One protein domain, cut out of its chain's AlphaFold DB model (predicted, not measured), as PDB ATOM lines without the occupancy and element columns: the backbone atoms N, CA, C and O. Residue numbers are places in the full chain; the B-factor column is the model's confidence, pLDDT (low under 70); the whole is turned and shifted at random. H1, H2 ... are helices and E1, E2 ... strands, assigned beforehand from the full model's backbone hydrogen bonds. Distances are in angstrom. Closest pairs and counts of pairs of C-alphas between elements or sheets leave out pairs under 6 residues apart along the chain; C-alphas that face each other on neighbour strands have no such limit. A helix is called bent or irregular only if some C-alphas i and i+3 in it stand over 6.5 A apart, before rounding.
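Overview. This is residues 136 to 272 of the 273 residues of an uncharacterized protein of Pseudomonas aeruginosa (UniProt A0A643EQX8). Short strands make an irregular ring, incompletely closed: the sheet of E2, E10, E5 and E6 forms one wall, the pair E4 and E7 and the sheet of E8, E3 and E11 the rest. The helical hairpin H1 and H2 packs outside that wall through H1, H3 follows at its corner, and the small pair E1 and E9 lies beside H1. The 137 printed residues run E1 E2 E3 E4 E5 H1 H2 H3 E6 E7 E8 E9 H4 E10 E11, with 68 of them, under half, in named elements; the class is mixed, helices and strands. The whole is compact, with a radius of gyration of the C-alphas of 13.8 A and spans of 35 by 30 by 27 A.

Along the chain. The mixed sheet, in order E2, E10, E5, E6, has E2 (149 to 151), E10 (261 to 266, 16.0 A), E5 (169 to 173, 13.1 A) and E6 (214 to 216). The mixed sheet E8, E3, E11 has E8 (226 to 228), E3 (153 to 157, 12.3 A) and E11 (270 to 272), ending at C-alpha 272 (6.917, -8.387, 28.788). E4 (162 to 164) pairs with E7 (221 to 223), and E1 (140 to 142), from C-alpha 140 (5.408, -32.925, 37.176), with E9 (238 to 240). The helices are H1 (182 to 190, 12.5 A), H2 (193 to 200, 10.3 A), H3 (204 to 210, 10.1 A) and H4 (252 to 255).

Arrangement. E10 is parallel to E5 (N 170 to O 261, 2.8 A) and to E2 (N 150 to O 264, 2.8 A); E5 and E6 are antiparallel (N 216 to O 171, 2.8 A). H1 is on this sheet at a height of 7.8 A; the closest C-alphas of H1 and E10, Gly 185 and Ala 266, are 4.6 A apart. H1 and H2 touch at a shallow tilt of 20 degrees, opposite ways, C-alphas 187 and 196 being closest at 5.9 A. H2 and H3 touch only at the corner, C-alphas 200 and 207 at 4.4 A. E2 runs on into E3 at 85 degrees. E3 is antiparallel to E8 (N 226 to O 155, 2.8 A) and parallel to E11 (N 156 to O 270, 2.8 A); H4 only grazes their sheet. E4 and E7 are antiparallel (N 163 to O 222, 2.8 A), E1 and E9 parallel (N 142 to O 239, 2.8 A). Every O i to N i+4 pair is within hydrogen-bond range in H1, H2 and H3; H4 is too short for one.

Size, cuts and confidence. The C-alphas farthest apart, of Gly 159 and Ile 202, are 37.8 A apart. The printed part has no cut, and the link E9 to H4 is long, with 11 residues. The mean pLDDT of the printed part is 82.5; 18 residues are under 70, among them 136 to 143 and 230 to 236.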
ATOM      1  N   LYS A 136      13.530 -30.543  34.602       58.72
ATOM      2  CA  LYS A 136      13.867 -30.475  36.036       58.72
ATOM      3  C   LYS A 136      13.121 -29.371  36.799       58.72
ATOM      4  O   LYS A 136      13.188 -29.320  38.021       58.72
ATOM      5  N   TYR A 137      12.441 -28.483  36.077       55.72
ATOM      6  CA  TYR A 137      11.696 -27.350  36.611       55.72
ATOM      7  C   TYR A 137      10.171 -27.537  36.516       55.72
ATOM      8  O   TYR A 137       9.419 -26.625  36.859       55.72
ATOM      9  N   ALA A 138       9.700 -28.699  36.064       50.47
ATOM     10  CA  ALA A 138       8.276 -28.996  35.972       50.47
ATOM     11  C   ALA A 138       7.659 -29.240  37.353       50.47
ATOM     12  O   ALA A 138       8.311 -29.793  38.237       50.47
ATOM     13  N   ALA A 139       6.372 -28.913  37.514       45.25
ATOM     14  CA  ALA A 139       5.580 -29.394  38.652       45.25
ATOM     15  C   ALA A 139       5.459 -30.925  38.626       45.25
ATOM     16  O   ALA A 139       5.442 -31.578  39.666       45.25
ATOM     17  N   GLY A 140       5.402 -31.493  37.420       47.31
ATOM     18  CA  GLY A 140       5.408 -32.925  37.176       47.31
ATOM     19  C   GLY A 140       5.626 -33.230  35.699       47.31
ATOM     20  O   GLY A 140       5.242 -32.444  34.830       47.31
ATOM     21  N   ILE A 141       6.243 -34.380  35.427       60.41
ATOM     22  CA  ILE A 141       6.441 -34.904  34.074       60.41
ATOM     23  C   ILE A 141       5.434 -36.029  33.856       60.41
ATOM     24  O   ILE A 141       5.479 -37.063  34.526       60.41
ATOM     25  N   LEU A 142       4.524 -35.830  32.914       61.88
ATOM     26  CA  LEU A 142       3.559 -36.830  32.484       61.88
ATOM     27  C   LEU A 142       4.178 -37.711  31.391       61.88
ATOM     28  O   LEU A 142       4.927 -37.243  30.532       61.88
ATOM     29  N   SER A 143       3.853 -39.004  31.388       61.38
ATOM     30  CA  SER A 143       4.284 -39.912  30.318       61.38
ATOM     31  C   SER A 143       3.660 -39.518  28.973       61.38
ATOM     32  O   SER A 143       2.484 -39.154  28.959       61.38
ATOM     33  N   ARG A 144       4.374 -39.736  27.853       72.81
ATOM     34  CA  ARG A 144       3.956 -39.468  26.452       72.81
ATOM     35  C   ARG A 144       4.192 -38.013  26.002       72.81
ATOM     36  O   ARG A 144       5.226 -37.447  26.333       72.81
ATOM     37  N   GLY A 145       3.286 -37.453  25.196       60.59
ATOM     38  CA  GLY A 145       3.441 -36.200  24.446       60.59
ATOM     39  C   GLY A 145       3.636 -36.457  22.948       60.59
ATOM     40  O   GLY A 145       4.142 -37.514  22.559       60.59
ATOM     41  N   SER A 146       3.232 -35.501  22.108       70.75
ATOM     42  CA  SER A 146       3.268 -35.637  20.642       70.75
ATOM     43  C   SER A 146       4.680 -35.662  20.048       70.75
ATOM     44  O   SER A 146       4.850 -36.048  18.893       70.75
ATOM     45  N   GLY A 147       5.687 -35.215  20.807       74.88
ATOM     46  CA  GLY A 147       7.041 -34.984  20.298       74.88
ATOM     47  C   GLY A 147       7.189 -33.681  19.509       74.88
ATOM     48  O   GLY A 147       8.281 -33.391  19.040       74.88
ATOM     49  N   LYS A 148       6.109 -32.904  19.339       83.00
ATOM     50  CA  LYS A 148       6.040 -31.749  18.423       83.00
ATOM     51  C   LYS A 148       5.797 -30.414  19.122       83.00
ATOM     52  O   LYS A 148       5.700 -29.383  18.460       83.00
ATOM     53  N   ALA A 149       5.674 -30.421  20.445       87.81
ATOM     54  CA  ALA A 149       5.338 -29.234  21.214       87.81
ATOM     55  C   ALA A 149       6.562 -28.605  21.878       87.81
ATOM     56  O   ALA A 149       7.422 -29.310  22.402       87.81
ATOM     57  N   PHE A 150       6.594 -27.279  21.899       89.81
ATOM     58  CA  PHE A 150       7.437 -26.484  22.781       89.81
ATOM     59  C   PHE A 150       6.619 -26.103  24.015       89.81
ATOM     60  O   PHE A 150       5.589 -25.443  23.878       89.81
ATOM     61  N   ALA A 151       7.063 -26.519  25.200       88.25
ATOM     62  CA  ALA A 151       6.327 -26.368  26.452       88.25
ATOM     63  C   ALA A 151       7.131 -25.581  27.492       88.25
ATOM     64  O   ALA A 151       8.331 -25.797  27.692       88.25
ATOM     65  N   GLY A 152       6.462 -24.665  28.188       87.00
ATOM     66  CA  GLY A 152       7.074 -23.817  29.207       87.00
ATOM     67  C   GLY A 152       6.362 -22.478  29.342       87.00
ATOM     68  O   GLY A 152       5.231 -22.307  28.894       87.00
ATOM     69  N   HIS A 153       7.039 -21.504  29.948       86.06
ATOM     70  CA  HIS A 153       6.523 -20.135  29.998       86.06
ATOM     71  C   HIS A 153       6.856 -19.413  28.702       86.06
ATOM     72  O   HIS A 153       7.986 -19.488  28.229       86.06
ATOM     73  N   GLY A 154       5.889 -18.693  28.146       87.69
ATOM     74  CA  GLY A 154       6.047 -17.972  26.889       87.69
ATOM     75  C   GLY A 154       5.754 -16.491  27.066       87.69
ATOM     76  O   GLY A 154       4.874 -16.112  27.838       87.69
ATOM     77  N   LYS A 155       6.512 -15.643  26.378       85.38
ATOM     78  CA  LYS A 155       6.291 -14.193  26.362       85.38
ATOM     79  C   LYS A 155       6.870 -13.560  25.109       85.38
ATOM     80  O   LYS A 155       7.850 -14.049  24.558       85.38
ATOM     81  N   TYR A 156       6.315 -12.433  24.701       85.88
ATOM     82  CA  TYR A 156       6.965 -11.510  23.783       85.88
ATOM     83  C   TYR A 156       7.789 -10.513  24.595       85.88
ATOM     84  O   TYR A 156       7.230  -9.793  25.423       85.88
ATOM     85  N   VAL A 157       9.105 -10.478  24.390       79.38
ATOM     86  CA  VAL A 157       9.970  -9.474  25.019       79.38
ATOM     87  C   VAL A 157       9.999  -8.242  24.119       79.38
ATOM     88  O   VAL A 157      10.193  -8.350  22.910       79.38
ATOM     89  N   PHE A 158       9.756  -7.061  24.688       79.12
ATOM     90  CA  PHE A 158       9.770  -5.822  23.917       79.12
ATOM     91  C   PHE A 158      11.105  -5.650  23.175       79.12
ATOM     92  O   PHE A 158      12.176  -5.795  23.759       79.12
ATOM     93  N   GLY A 159      11.033  -5.358  21.873       75.62
ATOM     94  CA  GLY A 159      12.207  -5.253  21.003       75.62
ATOM     95  C   GLY A 159      12.699  -6.575  20.399       75.62
ATOM     96  O   GLY A 159      13.646  -6.537  19.621       75.62
ATOM     97  N   SER A 160      12.064  -7.722  20.685       74.50
ATOM     98  CA  SER A 160      12.407  -9.008  20.045       74.50
ATOM     99  C   SER A 160      12.110  -9.059  18.545       74.50
ATOM    100  O   SER A 160      12.695  -9.889  17.853       74.50
ATOM    101  N   GLY A 161      11.233  -8.177  18.060       86.69
ATOM    102  CA  GLY A 161      10.858  -8.090  16.655       86.69
ATOM    103  C   GLY A 161      10.098  -9.318  16.159       86.69
ATOM    104  O   GLY A 161       9.687 -10.188  16.934       86.69
ATOM    105  N   ASP A 162       9.944  -9.368  14.844       86.81
ATOM    106  CA  ASP A 162       9.321 -10.479  14.140       86.81
ATOM    107  C   ASP A 162      10.394 -11.338  13.459       86.81
ATOM    108  O   ASP A 162      11.532 -10.909  13.247       86.81
ATOM    109  N   PHE A 163      10.048 -12.581  13.138       88.50
ATOM    110  CA  PHE A 163      10.906 -13.483  12.381       88.50
ATOM    111  C   PHE A 163      10.087 -14.351  11.423       88.50
ATOM    112  O   PHE A 163       8.878 -14.532  11.575       88.50
ATOM    113  N   TRP A 164      10.775 -14.908  10.432       88.06
ATOM    114  CA  TRP A 164      10.173 -15.767   9.422       88.06
ATOM    115  C   TRP A 164      10.163 -17.224   9.879       88.06
ATOM    116  O   TRP A 164      11.205 -17.772  10.247       88.06
ATOM    117  N   VAL A 165       9.005 -17.879   9.788       86.38
ATOM    118  CA  VAL A 165       8.903 -19.327  10.006       86.38
ATOM    119  C   VAL A 165       9.806 -20.055   8.991       86.38
ATOM    120  O   VAL A 165       9.668 -19.804   7.790       86.38
ATOM    121  N   PRO A 166      10.720 -20.949   9.421       81.12
ATOM    122  CA  PRO A 166      11.635 -21.636   8.511       81.12
ATOM    123  C   PRO A 166      10.932 -22.506   7.464       81.12
ATOM    124  O   PRO A 166       9.838 -23.029   7.686       81.12
ATOM    125  N   ASP A 167      11.608 -22.723   6.336       80.19
ATOM    126  CA  ASP A 167      11.119 -23.615   5.284       80.19
ATOM    127  C   ASP A 167      10.869 -25.039   5.813       80.19
ATOM    128  O   ASP A 167      11.654 -25.590   6.583       80.19
ATOM    129  N   GLY A 168       9.758 -25.653   5.398       75.50
ATOM    130  CA  GLY A 168       9.371 -26.997   5.846       75.50
ATOM    131  C   GLY A 168       8.894 -27.084   7.305       75.50
ATOM    132  O   GLY A 168       8.714 -28.194   7.810       75.50
ATOM    133  N   THR A 169       8.674 -25.947   7.968       80.12
ATOM    134  CA  THR A 169       8.176 -25.862   9.346       80.12
ATOM    135  C   THR A 169       6.870 -25.076   9.400       80.12
ATOM    136  O   THR A 169       6.701 -24.067   8.724       80.12
ATOM    137  N   TYR A 170       5.933 -25.546  10.216       89.06
ATOM    138  CA  TYR A 170       4.628 -24.938  10.452       89.06
ATOM    139  C   TYR A 170       4.454 -24.801  11.954       89.06
ATOM    140  O   TYR A 170       4.740 -25.755  12.671       89.06
ATOM    141  N   ILE A 171       3.967 -23.666  12.443       93.69
ATOM    142  CA  ILE A 171       3.801 -23.456  13.885       93.69
ATOM    143  C   ILE A 171       2.392 -23.001  14.227       93.69
ATOM    144  O   ILE A 171       1.877 -22.058  13.634       93.69
ATOM    145  N   THR A 172       1.783 -23.644  15.218       93.19
ATOM    146  CA  THR A 172       0.518 -23.184  15.797       93.19
ATOM    147  C   THR A 172       0.779 -22.339  17.038       93.19
ATOM    148  O   THR A 172       1.410 -22.823  17.981       93.19
ATOM    149  N   LEU A 173       0.276 -21.103  17.041       93.19
ATOM    150  CA  LEU A 173       0.398 -20.136  18.134       93.19
ATOM    151  C   LEU A 173      -0.981 -19.700  18.631       93.19
ATOM    152  O   LEU A 173      -1.905 -19.508  17.841       93.19
ATOM    153  N   SER A 174      -1.082 -19.472  19.940       92.50
ATOM    154  CA  SER A 174      -2.193 -18.728  20.549       92.50
ATOM    155  C   SER A 174      -2.257 -17.293  20.024       92.50
ATOM    156  O   SER A 174      -1.243 -16.752  19.576       92.50
ATOM    157  N   ARG A 175      -3.427 -16.644  20.127       93.25
ATOM    158  CA  ARG A 175      -3.538 -15.224  19.756       93.25
ATOM    159  C   ARG A 175      -2.553 -14.360  20.567       93.25
ATOM    160  O   ARG A 175      -2.204 -14.737  21.690       93.25
ATOM    161  N   PRO A 176      -2.104 -13.202  20.058       91.62
ATOM    162  CA  PRO A 176      -1.152 -12.361  20.777       91.62
ATOM    163  C   PRO A 176      -1.675 -11.869  22.134       91.62
ATOM    164  O   PRO A 176      -2.844 -11.508  22.268       91.62
ATOM    165  N   GLY A 177      -0.787 -11.787  23.128       90.19
ATOM    166  CA  GLY A 177      -1.053 -11.091  24.386       90.19
ATOM    167  C   GLY A 177      -1.819 -11.879  25.445       90.19
ATOM    168  O   GLY A 177      -2.316 -11.257  26.382       90.19
ATOM    169  N   ILE A 178      -1.921 -13.207  25.341       90.25
ATOM    170  CA  ILE A 178      -2.714 -14.008  26.285       90.25
ATOM    171  C   ILE A 178      -1.872 -14.926  27.162       90.25
ATOM    172  O   ILE A 178      -0.786 -15.373  26.789       90.25
ATOM    173  N   ASN A 179      -2.430 -15.243  28.329       90.44
ATOM    174  CA  ASN A 179      -2.027 -16.401  29.111       90.44
ATOM    175  C   ASN A 179      -2.934 -17.574  28.755       90.44
ATOM    176  O   ASN A 179      -4.151 -17.396  28.724       90.44
ATOM    177  N   ILE A 180      -2.353 -18.756  28.576       88.62
ATOM    178  CA  ILE A 180      -3.112 -20.001  28.448       88.62
ATOM    179  C   ILE A 180      -3.124 -20.755  29.775       88.62
ATOM    180  O   ILE A 180      -2.214 -20.601  30.592       88.62
ATOM    181  N   LEU A 181      -4.164 -21.548  30.021       89.38
ATOM    182  CA  LEU A 181      -4.173 -22.463  31.159       89.38
ATOM    183  C   LEU A 181      -3.175 -23.614  30.963       89.38
ATOM    184  O   LEU A 181      -2.953 -24.067  29.841       89.38
ATOM    185  N   ASP A 182      -2.647 -24.141  32.073       86.00
ATOM    186  CA  ASP A 182      -1.824 -25.368  32.096       86.00
ATOM    187  C   ASP A 182      -2.566 -26.536  31.423       86.00
ATOM    188  O   ASP A 182      -2.004 -27.282  30.631       86.00
ATOM    189  N   GLU A 183      -3.879 -26.641  31.647       89.69
ATOM    190  CA  GLU A 183      -4.736 -27.616  30.966       89.69
ATOM    191  C   GLU A 183      -4.772 -27.432  29.442       89.69
ATOM    192  O   GLU A 183      -4.624 -28.413  28.713       89.69
ATOM    193  N   THR A 184      -4.904 -26.197  28.949       89.25
ATOM    194  CA  THR A 184      -4.827 -25.895  27.511       89.25
ATOM    195  C   THR A 184      -3.460 -26.292  26.954       89.25
ATOM    196  O   THR A 184      -3.389 -26.968  25.928       89.25
ATOM    197  N   GLY A 185      -2.377 -25.931  27.654       90.81
ATOM    198  CA  GLY A 185      -1.009 -26.319  27.306       90.81
ATOM    199  C   GLY A 185      -0.865 -27.832  27.153       90.81
ATOM    200  O   GLY A 185      -0.390 -28.298  26.122       90.81
ATOM    201  N   ARG A 186      -1.405 -28.610  28.095       88.88
ATOM    202  CA  ARG A 186      -1.380 -30.080  28.047       88.88
ATOM    203  C   ARG A 186      -2.103 -30.670  26.835       88.88
ATOM    204  O   ARG A 186      -1.611 -31.642  26.260       88.88
ATOM    205  N   PHE A 187      -3.245 -30.114  26.424       88.56
ATOM    206  CA  PHE A 187      -3.912 -30.554  25.191       88.56
ATOM    207  C   PHE A 187      -3.070 -30.249  23.949       88.56
ATOM    208  O   PHE A 187      -2.954 -31.098  23.061       88.56
ATOM    209  N   ILE A 188      -2.451 -29.064  23.911       89.94
ATOM    210  CA  ILE A 188      -1.532 -28.667  22.841       89.94
ATOM    211  C   ILE A 188      -0.340 -29.627  22.810       89.94
ATOM    212  O   ILE A 188      -0.041 -30.159  21.753       89.94
ATOM    213  N   GLU A 189       0.287 -29.940  23.945       88.94
ATOM    214  CA  GLU A 189       1.428 -30.864  24.031       88.94
ATOM    215  C   GLU A 189       1.125 -32.277  23.511       88.94
ATOM    216  O   GLU A 189       1.972 -32.920  22.879       88.94
ATOM    217  N   LEU A 190      -0.094 -32.765  23.744       83.81
ATOM    218  CA  LEU A 190      -0.574 -34.040  23.212       83.81
ATOM    219  C   LEU A 190      -0.934 -33.981  21.722       83.81
ATOM    220  O   LEU A 190      -1.024 -35.029  21.083       83.81
ATOM    221  N   GLY A 191      -1.152 -32.788  21.166       86.19
ATOM    222  CA  GLY A 191      -1.789 -32.613  19.864       86.19
ATOM    223  C   GLY A 191      -3.259 -33.050  19.846       86.19
ATOM    224  O   GLY A 191      -3.782 -33.369  18.779       86.19
ATOM    225  N   ASP A 192      -3.925 -33.085  21.006       88.12
ATOM    226  CA  ASP A 192      -5.330 -33.488  21.137       88.12
ATOM    227  C   ASP A 192      -6.272 -32.298  20.897       88.12
ATOM    228  O   ASP A 192      -6.903 -31.741  21.800       88.12
ATOM    229  N   TRP A 193      -6.355 -31.889  19.633       87.81
ATOM    230  CA  TRP A 193      -7.197 -30.772  19.203       87.81
ATOM    231  C   TRP A 193      -8.694 -31.058  19.345       87.81
ATOM    232  O   TRP A 193      -9.477 -30.142  19.594       87.81
ATOM    233  N   ALA A 194      -9.100 -32.322  19.197       89.38
ATOM    234  CA  ALA A 194     -10.494 -32.730  19.328       89.38
ATOM    235  C   ALA A 194     -10.953 -32.668  20.792       89.38
ATOM    236  O   ALA A 194     -12.010 -32.099  21.077       89.38
ATOM    237  N   GLY A 195     -10.139 -33.187  21.717       91.56
ATOM    238  CA  GLY A 195     -10.373 -33.080  23.155       91.56
ATOM    239  C   GLY A 195     -10.373 -31.630  23.627       91.56
ATOM    240  O   GLY A 195     -11.283 -31.227  24.358       91.56
ATOM    241  N   LEU A 196      -9.443 -30.810  23.128       88.75
ATOM    242  CA  LEU A 196      -9.413 -29.375  23.414       88.75
ATOM    243  C   LEU A 196     -10.699 -28.674  22.961       88.75
ATOM    244  O   LEU A 196     -11.339 -27.979  23.752       88.75
ATOM    245  N   ALA A 197     -11.120 -28.895  21.713       89.88
ATOM    246  CA  ALA A 197     -12.335 -28.296  21.168       89.88
ATOM    247  C   ALA A 197     -13.596 -28.746  21.922       89.88
ATOM    248  O   ALA A 197     -14.504 -27.945  22.140       89.88
ATOM    249  N   GLN A 198     -13.671 -30.012  22.342       93.06
ATOM    250  CA  GLN A 198     -14.806 -30.517  23.113       93.06
ATOM    251  C   GLN A 198     -14.846 -29.922  24.525       93.06
ATOM    252  O   GLN A 198     -15.915 -29.532  24.993       93.06
ATOM    253  N   THR A 199     -13.692 -29.802  25.181       90.81
ATOM    254  CA  THR A 199     -13.587 -29.223  26.527       90.81
ATOM    255  C   THR A 199     -13.882 -27.721  26.506       90.81
ATOM    256  O   THR A 199     -14.583 -27.209  27.378       90.81
ATOM    257  N   ALA A 200     -13.454 -27.010  25.460       91.81
ATOM    258  CA  ALA A 200     -13.760 -25.595  25.267       91.81
ATOM    259  C   ALA A 200     -15.270 -25.300  25.170       91.81
ATOM    260  O   ALA A 200     -15.708 -24.247  25.620       91.81
ATOM    261  N   LYS A 201     -16.099 -26.230  24.667       93.44
ATOM    262  CA  LYS A 201     -17.567 -26.042  24.610       93.44
ATOM    263  C   LYS A 201     -18.213 -25.888  25.987       93.44
ATOM    264  O   LYS A 201     -19.263 -25.265  26.092       93.44
ATOM    265  N   ILE A 202     -17.617 -26.491  27.014       93.56
ATOM    266  CA  ILE A 202     -18.150 -26.505  28.382       93.56
ATOM    267  C   ILE A 202     -17.350 -25.617  29.339       93.56
ATOM    268  O   ILE A 202     -17.853 -25.265  30.402       93.56
ATOM    269  N   ASN A 203     -16.127 -25.232  28.968       91.31
ATOM    270  CA  ASN A 203     -15.261 -24.367  29.758       91.31
ATOM    271  C   ASN A 203     -14.960 -23.060  28.992       91.31
ATOM    272  O   ASN A 203     -14.049 -23.032  28.157       91.31
ATOM    273  N   PRO A 204     -15.668 -21.953  29.304       91.31
ATOM    274  CA  PRO A 204     -15.475 -20.662  28.640       91.31
ATOM    275  C   PRO A 204     -14.046 -20.122  28.736       91.31
ATOM    276  O   PRO A 204     -13.592 -19.406  27.845       91.31
ATOM    277  N   ARG A 205     -13.305 -20.474  29.796       90.94
ATOM    278  CA  ARG A 205     -11.909 -20.059  29.958       90.94
ATOM    279  C   ARG A 205     -11.004 -20.728  28.919       90.94
ATOM    280  O   ARG A 205     -10.143 -20.035  28.385       90.94
ATOM    281  N   LEU A 206     -11.223 -22.012  28.620       88.62
ATOM    282  CA  LEU A 206     -10.524 -22.760  27.561       88.62
ATOM    283  C   LEU A 206     -10.947 -22.293  26.167       88.62
ATOM    284  O   LEU A 206     -10.095 -22.139  25.297       88.62
ATOM    285  N   ALA A 207     -12.238 -22.009  25.956       90.44
ATOM    286  CA  ALA A 207     -12.701 -21.385  24.713       90.44
ATOM    287  C   ALA A 207     -11.957 -20.070  24.446       90.44
ATOM    288  O   ALA A 207     -11.440 -19.850  23.353       90.44
ATOM    289  N   GLY A 208     -11.814 -19.252  25.492       90.75
ATOM    290  CA  GLY A 208     -11.040 -18.023  25.446       90.75
ATOM    291  C   GLY A 208      -9.536 -18.222  25.239       90.75
ATOM    292  O   GLY A 208      -8.896 -17.260  24.833       90.75
ATOM    293  N   ASP A 209      -8.953 -19.401  25.477       90.06
ATOM    294  CA  ASP A 209      -7.541 -19.676  25.151       90.06
ATOM    295  C   ASP A 209      -7.341 -19.995  23.666       90.06
ATOM    296  O   ASP A 209      -6.348 -19.580  23.072       90.06
ATOM    297  N   ILE A 210      -8.284 -20.725  23.061       88.06
ATOM    298  CA  ILE A 210      -8.164 -21.199  21.673       88.06
ATOM    299  C   ILE A 210      -8.723 -20.221  20.640       88.06
ATOM    300  O   ILE A 210      -8.415 -20.325  19.453       88.06
ATOM    301  N   GLU A 211      -9.555 -19.270  21.062       90.62
ATOM    302  CA  GLU A 211     -10.088 -18.237  20.180       90.62
ATOM    303  C   GLU A 211      -8.948 -17.415  19.545       90.62
ATOM    304  O   GLU A 211      -8.095 -16.845  20.231       90.62
ATOM    305  N   GLY A 212      -8.927 -17.352  18.212       87.94
ATOM    306  CA  GLY A 212      -7.879 -16.658  17.458       87.94
ATOM    307  C   GLY A 212      -6.528 -17.381  17.416       87.94
ATOM    308  O   GLY A 212      -5.551 -16.792  16.957       87.94
ATOM    309  N   MET A 213      -6.449 -18.634  17.879       92.00
ATOM    310  CA  MET A 213      -5.274 -19.479  17.671       92.00
ATOM    311  C   MET A 213      -5.097 -19.757  16.173       92.00
ATOM    312  O   MET A 213      -6.063 -20.070  15.474       92.00
ATOM    313  N   ALA A 214      -3.869 -19.643  15.676       91.00
ATOM    314  CA  ALA A 214      -3.576 -19.722  14.250       91.00
ATOM    315  C   ALA A 214      -2.363 -20.609  13.973       91.00
ATOM    316  O   ALA A 214      -1.404 -20.642  14.747       91.00
ATOM    317  N   ALA A 215      -2.414 -21.318  12.846       91.94
ATOM    318  CA  ALA A 215      -1.275 -22.033  12.291       91.94
ATOM    319  C   ALA A 215      -0.606 -21.168  11.219       91.94
ATOM    320  O   ALA A 215      -1.260 -20.699  10.286       91.94
ATOM    321  N   TYR A 216       0.699 -20.985  11.350       91.88
ATOM    322  CA  TYR A 216       1.526 -20.199  10.453       91.88
ATOM    323  C   TYR A 216       2.338 -21.129   9.557       91.88
ATOM    324  O   TYR A 216       2.960 -22.088  10.023       91.88
ATOM    325  N   LEU A 217       2.280 -20.851   8.257       92.56
ATOM    326  CA  LEU A 217       2.962 -21.611   7.214       92.56
ATOM    327  C   LEU A 217       4.450 -21.222   7.139       92.56
ATOM    328  O   LEU A 217       4.825 -20.160   7.647       92.56
ATOM    329  N   PRO A 218       5.293 -22.026   6.461       90.94
ATOM    330  CA  PRO A 218       6.640 -21.616   6.100       90.94
ATOM    331  C   PRO A 218       6.659 -20.219   5.483       90.94
ATOM    332  O   PRO A 218       5.809 -19.890   4.652       90.94
ATOM    333  N   ARG A 219       7.650 -19.413   5.873       85.06
ATOM    334  CA  ARG A 219       7.848 -18.028   5.423       85.06
ATOM    335  C   ARG A 219       6.717 -17.069   5.802       85.06
ATOM    336  O   ARG A 219       6.640 -15.989   5.229       85.06
ATOM    337  N   ALA A 220       5.856 -17.421   6.751       90.00
ATOM    338  CA  ALA A 220       5.030 -16.430   7.429       90.00
ATOM    339  C   ALA A 220       5.895 -15.606   8.395       90.00
ATOM    340  O   ALA A 220       6.791 -16.152   9.042       90.00
ATOM    341  N   GLU A 221       5.621 -14.309   8.493       93.50
ATOM    342  CA  GLU A 221       6.212 -13.432   9.504       93.50
ATOM    343  C   GLU A 221       5.390 -13.529  10.794       93.50
ATOM    344  O   GLU A 221       4.161 -13.411  10.767       93.50
ATOM    345  N   ILE A 222       6.059 -13.804  11.914       90.88
ATOM    346  CA  ILE A 222       5.433 -13.952  13.232       90.88
ATOM    347  C   ILE A 222       6.273 -13.280  14.323       90.88
ATOM    348  O   ILE A 222       7.496 -13.203  14.189       90.88
ATOM    349  N   PRO A 223       5.663 -12.874  15.452       91.00
ATOM    350  CA  PRO A 223       6.421 -12.343  16.577       91.00
ATOM    351  C   PRO A 223       7.423 -13.360  17.132       91.00
ATOM    352  O   PRO A 223       7.106 -14.539  17.327       91.00
ATOM    353  N   ASN A 224       8.632 -12.897  17.445       89.81
ATOM    354  CA  ASN A 224       9.719 -13.727  17.963       89.81
ATOM    355  C   ASN A 224       9.558 -13.997  19.470       89.81
ATOM    356  O   ASN A 224      10.302 -13.490  20.315       89.81
ATOM    357  N   TYR A 225       8.536 -14.780  19.824       90.88
ATOM    358  CA  TYR A 225       8.250 -15.155  21.209       90.88
ATOM    359  C   TYR A 225       9.428 -15.892  21.859       90.88
ATOM    360  O   TYR A 225      10.159 -16.643  21.222       90.88
ATOM    361  N   THR A 226       9.598 -15.688  23.160       87.62
ATOM    362  CA  THR A 226      10.631 -16.316  23.984       87.62
ATOM    363  C   THR A 226      10.021 -17.367  24.892       87.62
ATOM    364  O   THR A 226       9.103 -17.068  25.658       87.62
ATOM    365  N   LEU A 227      10.568 -18.580  24.827       87.50
ATOM    366  CA  LEU A 227      10.261 -19.672  25.740       87.50
ATOM    367  C   LEU A 227      11.226 -19.616  26.923       87.50
ATOM    368  O   LEU A 227      12.425 -19.431  26.735       87.50
ATOM    369  N   SER A 228      10.733 -19.797  28.139       80.44
ATOM    370  CA  SER A 228      11.519 -19.818  29.369       80.44
ATOM    371  C   SER A 228      11.221 -21.082  30.177       80.44
ATOM    372  O   SER A 228      10.116 -21.629  30.124       80.44
ATOM    373  N   ALA A 229      12.205 -21.513  30.971       73.00
ATOM    374  CA  ALA A 229      12.052 -22.622  31.906       73.00
ATOM    375  C   ALA A 229      10.910 -22.390  32.909       73.00
ATOM    376  O   ALA A 229      10.619 -21.259  33.306       73.00
ATOM    377  N   GLN A 230      10.309 -23.490  33.361       61.12
ATOM    378  CA  GLN A 230       9.068 -23.517  34.143       61.12
ATOM    379  C   GLN A 230       9.173 -22.881  35.540       61.12
ATOM    380  O   GLN A 230       8.183 -22.343  36.026       61.12
ATOM    381  N   THR A 231      10.355 -22.856  36.161       54.38
ATOM    382  CA  THR A 231      10.580 -22.223  37.480       54.38
ATOM    383  C   THR A 231      11.180 -20.830  37.398       54.38
ATOM    384  O   THR A 231      11.234 -20.137  38.410       54.38
ATOM    385  N   ALA A 232      11.654 -20.394  36.228       50.25
ATOM    386  CA  ALA A 232      12.447 -19.175  36.165       50.25
ATOM    387  C   ALA A 232      11.625 -17.935  36.557       50.25
ATOM    388  O   ALA A 232      12.200 -17.025  37.150       50.25
ATOM    389  N   ARG A 233      10.317 -17.878  36.227       52.12
ATOM    390  CA  ARG A 233       9.432 -16.708  36.459       52.12
ATOM    391  C   ARG A 233       7.914 -17.020  36.453       52.12
ATOM    392  O   ARG A 233       7.143 -16.191  35.976       52.12
ATOM    393  N   GLY A 234       7.456 -18.184  36.920       57.75
ATOM    394  CA  GLY A 234       6.020 -18.514  36.896       57.75
ATOM    395  C   GLY A 234       5.633 -19.716  37.762       57.75
ATOM    396  O   GLY A 234       6.516 -20.330  38.362       57.75
ATOM    397  N   PRO A 235       4.327 -20.044  37.862       63.59
ATOM    398  CA  PRO A 235       3.887 -21.256  38.542       63.59
ATOM    399  C   PRO A 235       4.480 -22.481  37.844       63.59
ATOM    400  O   PRO A 235       4.653 -22.489  36.623       63.59
ATOM    401  N   ALA A 236       4.798 -23.511  38.625       68.31
ATOM    402  CA  ALA A 236       5.278 -24.766  38.075       68.31
ATOM    403  C   ALA A 236       4.170 -25.400  37.206       68.31
ATOM    404  O   ALA A 236       3.014 -25.462  37.626       68.31
ATOM    405  N   LEU A 237       4.527 -25.829  35.993       76.94
ATOM    406  CA  LEU A 237       3.603 -26.384  34.993       76.94
ATOM    407  C   LEU A 237       3.736 -27.908  34.917       76.94
ATOM    408  O   LEU A 237       4.816 -28.446  35.188       76.94
ATOM    409  N   HIS A 238       2.669 -28.600  34.521       77.00
ATOM    410  CA  HIS A 238       2.732 -30.027  34.209       77.00
ATOM    411  C   HIS A 238       3.017 -30.206  32.724       77.00
ATOM    412  O   HIS A 238       2.208 -29.814  31.892       77.00
ATOM    413  N   ILE A 239       4.136 -30.849  32.402       77.06
ATOM    414  CA  ILE A 239       4.563 -31.064  31.015       77.06
ATOM    415  C   ILE A 239       4.572 -32.540  30.652       77.06
ATOM    416  O   ILE A 239       4.735 -33.409  31.512       77.06
ATOM    417  N   TYR A 240       4.470 -32.839  29.364       74.12
ATOM    418  CA  TYR A 240       4.682 -34.187  28.852       74.12
ATOM    419  C   TYR A 240       6.163 -34.454  28.549       74.12
ATOM    420  O   TYR A 240       6.873 -33.595  28.035       74.12
ATOM    421  N   GLY A 241       6.639 -35.671  28.832       66.19
ATOM    422  CA  GLY A 241       8.060 -36.044  28.710       66.19
ATOM    423  C   GLY A 241       8.631 -36.077  27.282       66.19
ATOM    424  O   GLY A 241       9.849 -36.170  27.103       66.19
ATOM    425  N   ASN A 242       7.769 -36.014  26.264       76.12
ATOM    426  CA  ASN A 242       8.162 -35.851  24.859       76.12
ATOM    427  C   ASN A 242       8.074 -34.392  24.381       76.12
ATOM    428  O   ASN A 242       8.360 -34.119  23.218       76.12
ATOM    429  N   SER A 243       7.650 -33.457  25.229       80.25
ATOM    430  CA  SER A 243       7.645 -32.040  24.882       80.25
ATOM    431  C   SER A 243       9.060 -31.481  24.890       80.25
ATOM    432  O   SER A 243       9.917 -31.880  25.675       80.25
ATOM    433  N   THR A 244       9.305 -30.508  24.025       81.25
ATOM    434  CA  THR A 244      10.558 -29.764  23.990       81.25
ATOM    435  C   THR A 244      10.492 -28.636  25.004       81.25
ATOM    436  O   THR A 244       9.573 -27.823  24.989       81.25
ATOM    437  N   THR A 245      11.475 -28.562  25.887       79.00
ATOM    438  CA  THR A 245      11.579 -27.551  26.941       79.00
ATOM    439  C   THR A 245      12.977 -26.959  26.949       79.00
ATOM    440  O   THR A 245      13.947 -27.613  26.562       79.00
ATOM    441  N   VAL A 246      13.094 -25.734  27.443       69.25
ATOM    442  CA  VAL A 246      14.368 -25.012  27.494       69.25
ATOM    443  C   VAL A 246      14.800 -24.770  28.930       69.25
ATOM    444  O   VAL A 246      13.972 -24.533  29.807       69.25
ATOM    445  N   GLU A 247      16.110 -24.815  29.162       71.56
ATOM    446  CA  GLU A 247      16.713 -24.421  30.439       71.56
ATOM    447  C   GLU A 247      16.846 -22.896  30.545       71.56
ATOM    448  O   GLU A 247      16.523 -22.294  31.569       71.56
ATOM    449  N   PHE A 248      17.267 -22.258  29.453       72.12
ATOM    450  CA  PHE A 248      17.456 -20.814  29.367       72.12
ATOM    451  C   PHE A 248      16.394 -20.181  28.479       72.12
ATOM    452  O   PHE A 248      15.832 -20.826  27.594       72.12
ATOM    453  N   SER A 249      16.119 -18.893  28.708       79.31
ATOM    454  CA  SER A 249      15.173 -18.158  27.867       79.31
ATOM    455  C   SER A 249      15.652 -18.170  26.416       79.31
ATOM    456  O   SER A 249      16.730 -17.661  26.126       79.31
ATOM    457  N   THR A 250      14.866 -18.774  25.532       80.44
ATOM    458  CA  THR A 250      15.245 -19.048  24.146       80.44
ATOM    459  C   THR A 250      14.157 -18.521  23.210       80.44
ATOM    460  O   THR A 250      12.999 -18.921  23.355       80.44
ATOM    461  N   PRO A 251      14.485 -17.616  22.273       85.56
ATOM    462  CA  PRO A 251      13.513 -17.081  21.328       85.56
ATOM    463  C   PRO A 251      13.196 -18.083  20.212       85.56
ATOM    464  O   PRO A 251      14.003 -18.967  19.902       85.56
ATOM    465  N   LEU A 252      12.024 -17.934  19.598       86.88
ATOM    466  CA  LEU A 252      11.530 -18.805  18.536       86.88
ATOM    467  C   LEU A 252      12.504 -18.903  17.359       86.88
ATOM    468  O   LEU A 252      12.710 -20.001  16.854       86.88
ATOM    469  N   GLU A 253      13.187 -17.818  16.991       83.44
ATOM    470  CA  GLU A 253      14.220 -17.826  15.941       83.44
ATOM    471  C   GLU A 253      15.390 -18.796  16.209       83.44
ATOM    472  O   GLU A 253      16.139 -19.144  15.297       83.44
ATOM    473  N   LYS A 254      15.608 -19.195  17.471       80.50
ATOM    474  CA  LYS A 254      16.629 -20.180  17.861       80.50
ATOM    475  C   LYS A 254      16.034 -21.569  18.074       80.50
ATOM    476  O   LYS A 254      16.792 -22.535  18.055       80.50
ATOM    477  N   LEU A 255      14.724 -21.665  18.304       82.19
ATOM    478  CA  LEU A 255      14.008 -22.929  18.491       82.19
ATOM    479  C   LEU A 255      13.592 -23.551  17.164       82.19
ATOM    480  O   LEU A 255      13.749 -24.757  16.983       82.19
ATOM    481  N   LEU A 256      13.057 -22.737  16.252       82.56
ATOM    482  CA  LEU A 256      12.593 -23.205  14.958       82.56
ATOM    483  C   LEU A 256      13.766 -23.405  14.007       82.56
ATOM    484  O   LEU A 256      14.588 -22.518  13.781       82.56
ATOM    485  N   GLN A 257      13.793 -24.585  13.412       82.88
ATOM    486  CA  GLN A 257      14.717 -25.007  12.378       82.88
ATOM    487  C   GLN A 257      13.935 -25.385  11.119       82.88
ATOM    488  O   GLN A 257      12.730 -25.640  11.202       82.88
ATOM    489  N   PRO A 258      14.582 -25.421   9.947       81.50
ATOM    490  CA  PRO A 258      13.960 -25.951   8.743       81.50
ATOM    491  C   PRO A 258      13.535 -27.419   8.899       81.50
ATOM    492  O   PRO A 258      14.224 -28.206   9.544       81.50
ATOM    493  N   GLY A 259      12.422 -27.798   8.269       74.06
ATOM    494  CA  GLY A 259      11.994 -29.198   8.143       74.06
ATOM    495  C   GLY A 259      11.438 -29.854   9.411       74.06
ATOM    496  O   GLY A 259      11.353 -31.078   9.466       74.06
ATOM    497  N   MET A 260      11.031 -29.084  10.424       77.75
ATOM    498  CA  MET A 260      10.462 -29.638  11.664       77.75
ATOM    499  C   MET A 260       9.020 -30.141  11.495       77.75
ATOM    500  O   MET A 260       8.463 -30.752  12.409       77.75
ATOM    501  N   GLY A 261       8.393 -29.884  10.344       85.06
ATOM    502  CA  GLY A 261       6.983 -30.184  10.120       85.06
ATOM    503  C   GLY A 261       6.084 -29.316  11.000       85.06
ATOM    504  O   GLY A 261       6.379 -28.148  11.238       85.06
ATOM    505  N   CYS A 262       4.961 -29.870  11.463       85.62
ATOM    506  CA  CYS A 262       4.007 -29.136  12.295       85.62
ATOM    507  C   CYS A 262       4.419 -29.159  13.768       85.62
ATOM    508  O   CYS A 262       4.255 -30.182  14.433       85.62
ATOM    509  N   VAL A 263       4.890 -28.023  14.272       89.88
ATOM    510  CA  VAL A 263       5.218 -27.789  15.679       89.88
ATOM    511  C   VAL A 263       4.139 -26.970  16.385       89.88
ATOM    512  O   VAL A 263       3.330 -26.276  15.766       89.88
ATOM    513  N   GLN A 264       4.105 -27.073  17.709       93.25
ATOM    514  CA  GLN A 264       3.026 -26.538  18.535       93.25
ATOM    515  C   GLN A 264       3.602 -25.699  19.673       93.25
ATOM    516  O   GLN A 264       4.501 -26.145  20.384       93.25
ATOM    517  N   TRP A 265       3.091 -24.485  19.861       94.88
ATOM    518  CA  TRP A 265       3.488 -23.620  20.968       94.88
ATOM    519  C   TRP A 265       2.533 -23.793  22.149       94.88
ATOM    520  O   TRP A 265       1.441 -23.224  22.170       94.88
ATOM    521  N   ALA A 266       2.950 -24.583  23.137       94.31
ATOM    522  CA  ALA A 266       2.224 -24.813  24.383       94.31
ATOM    523  C   ALA A 266       2.709 -23.843  25.473       94.31
ATOM    524  O   ALA A 266       3.184 -24.252  26.532       94.31
ATOM    525  N   ALA A 267       2.643 -22.542  25.186       92.19
ATOM    526  CA  ALA A 267       3.084 -21.500  26.104       92.19
ATOM    527  C   ALA A 267       2.318 -20.183  25.886       92.19
ATOM    528  O   ALA A 267       1.684 -19.966  24.851       92.19
ATOM    529  N   CYS A 268       2.375 -19.283  26.869       91.56
ATOM    530  CA  CYS A 268       1.734 -17.968  26.784       91.56
ATOM    531  C   CYS A 268       2.343 -17.087  25.671       91.56
ATOM    532  O   CYS A 268       3.442 -17.330  25.170       91.56
ATOM    533  N   THR A 269       1.627 -16.027  25.300       90.88
ATOM    534  CA  THR A 269       2.033 -15.027  24.293       90.88
ATOM    535  C   THR A 269       1.990 -13.606  24.866       90.88
ATOM    536  O   THR A 269       1.884 -12.627  24.125       90.88
ATOM    537  N   THR A 270       2.040 -13.476  26.195       87.88
ATOM    538  CA  THR A 270       1.935 -12.194  26.902       87.88
ATOM    539  C   THR A 270       3.109 -11.271  26.624       87.88
ATOM    540  O   THR A 270       4.224 -11.703  26.350       87.88
ATOM    541  N   PHE A 271       2.860  -9.970  26.728       85.75
ATOM    542  CA  PHE A 271       3.885  -8.952  26.546       85.75
ATOM    543  C   PHE A 271       4.671  -8.739  27.841       85.75
ATOM    544  O   PHE A 271       4.091  -8.458  28.890       85.75
ATOM    545  N   ALA A 272       5.994  -8.819  27.752       74.81
ATOM    546  CA  ALA A 272       6.917  -8.387  28.788       74.81
ATOM    547  C   ALA A 272       7.641  -7.121  28.319       74.81
ATOM    548  O   ALA A 272       8.211  -7.094  27.226       74.81
TER     549      ALA A 272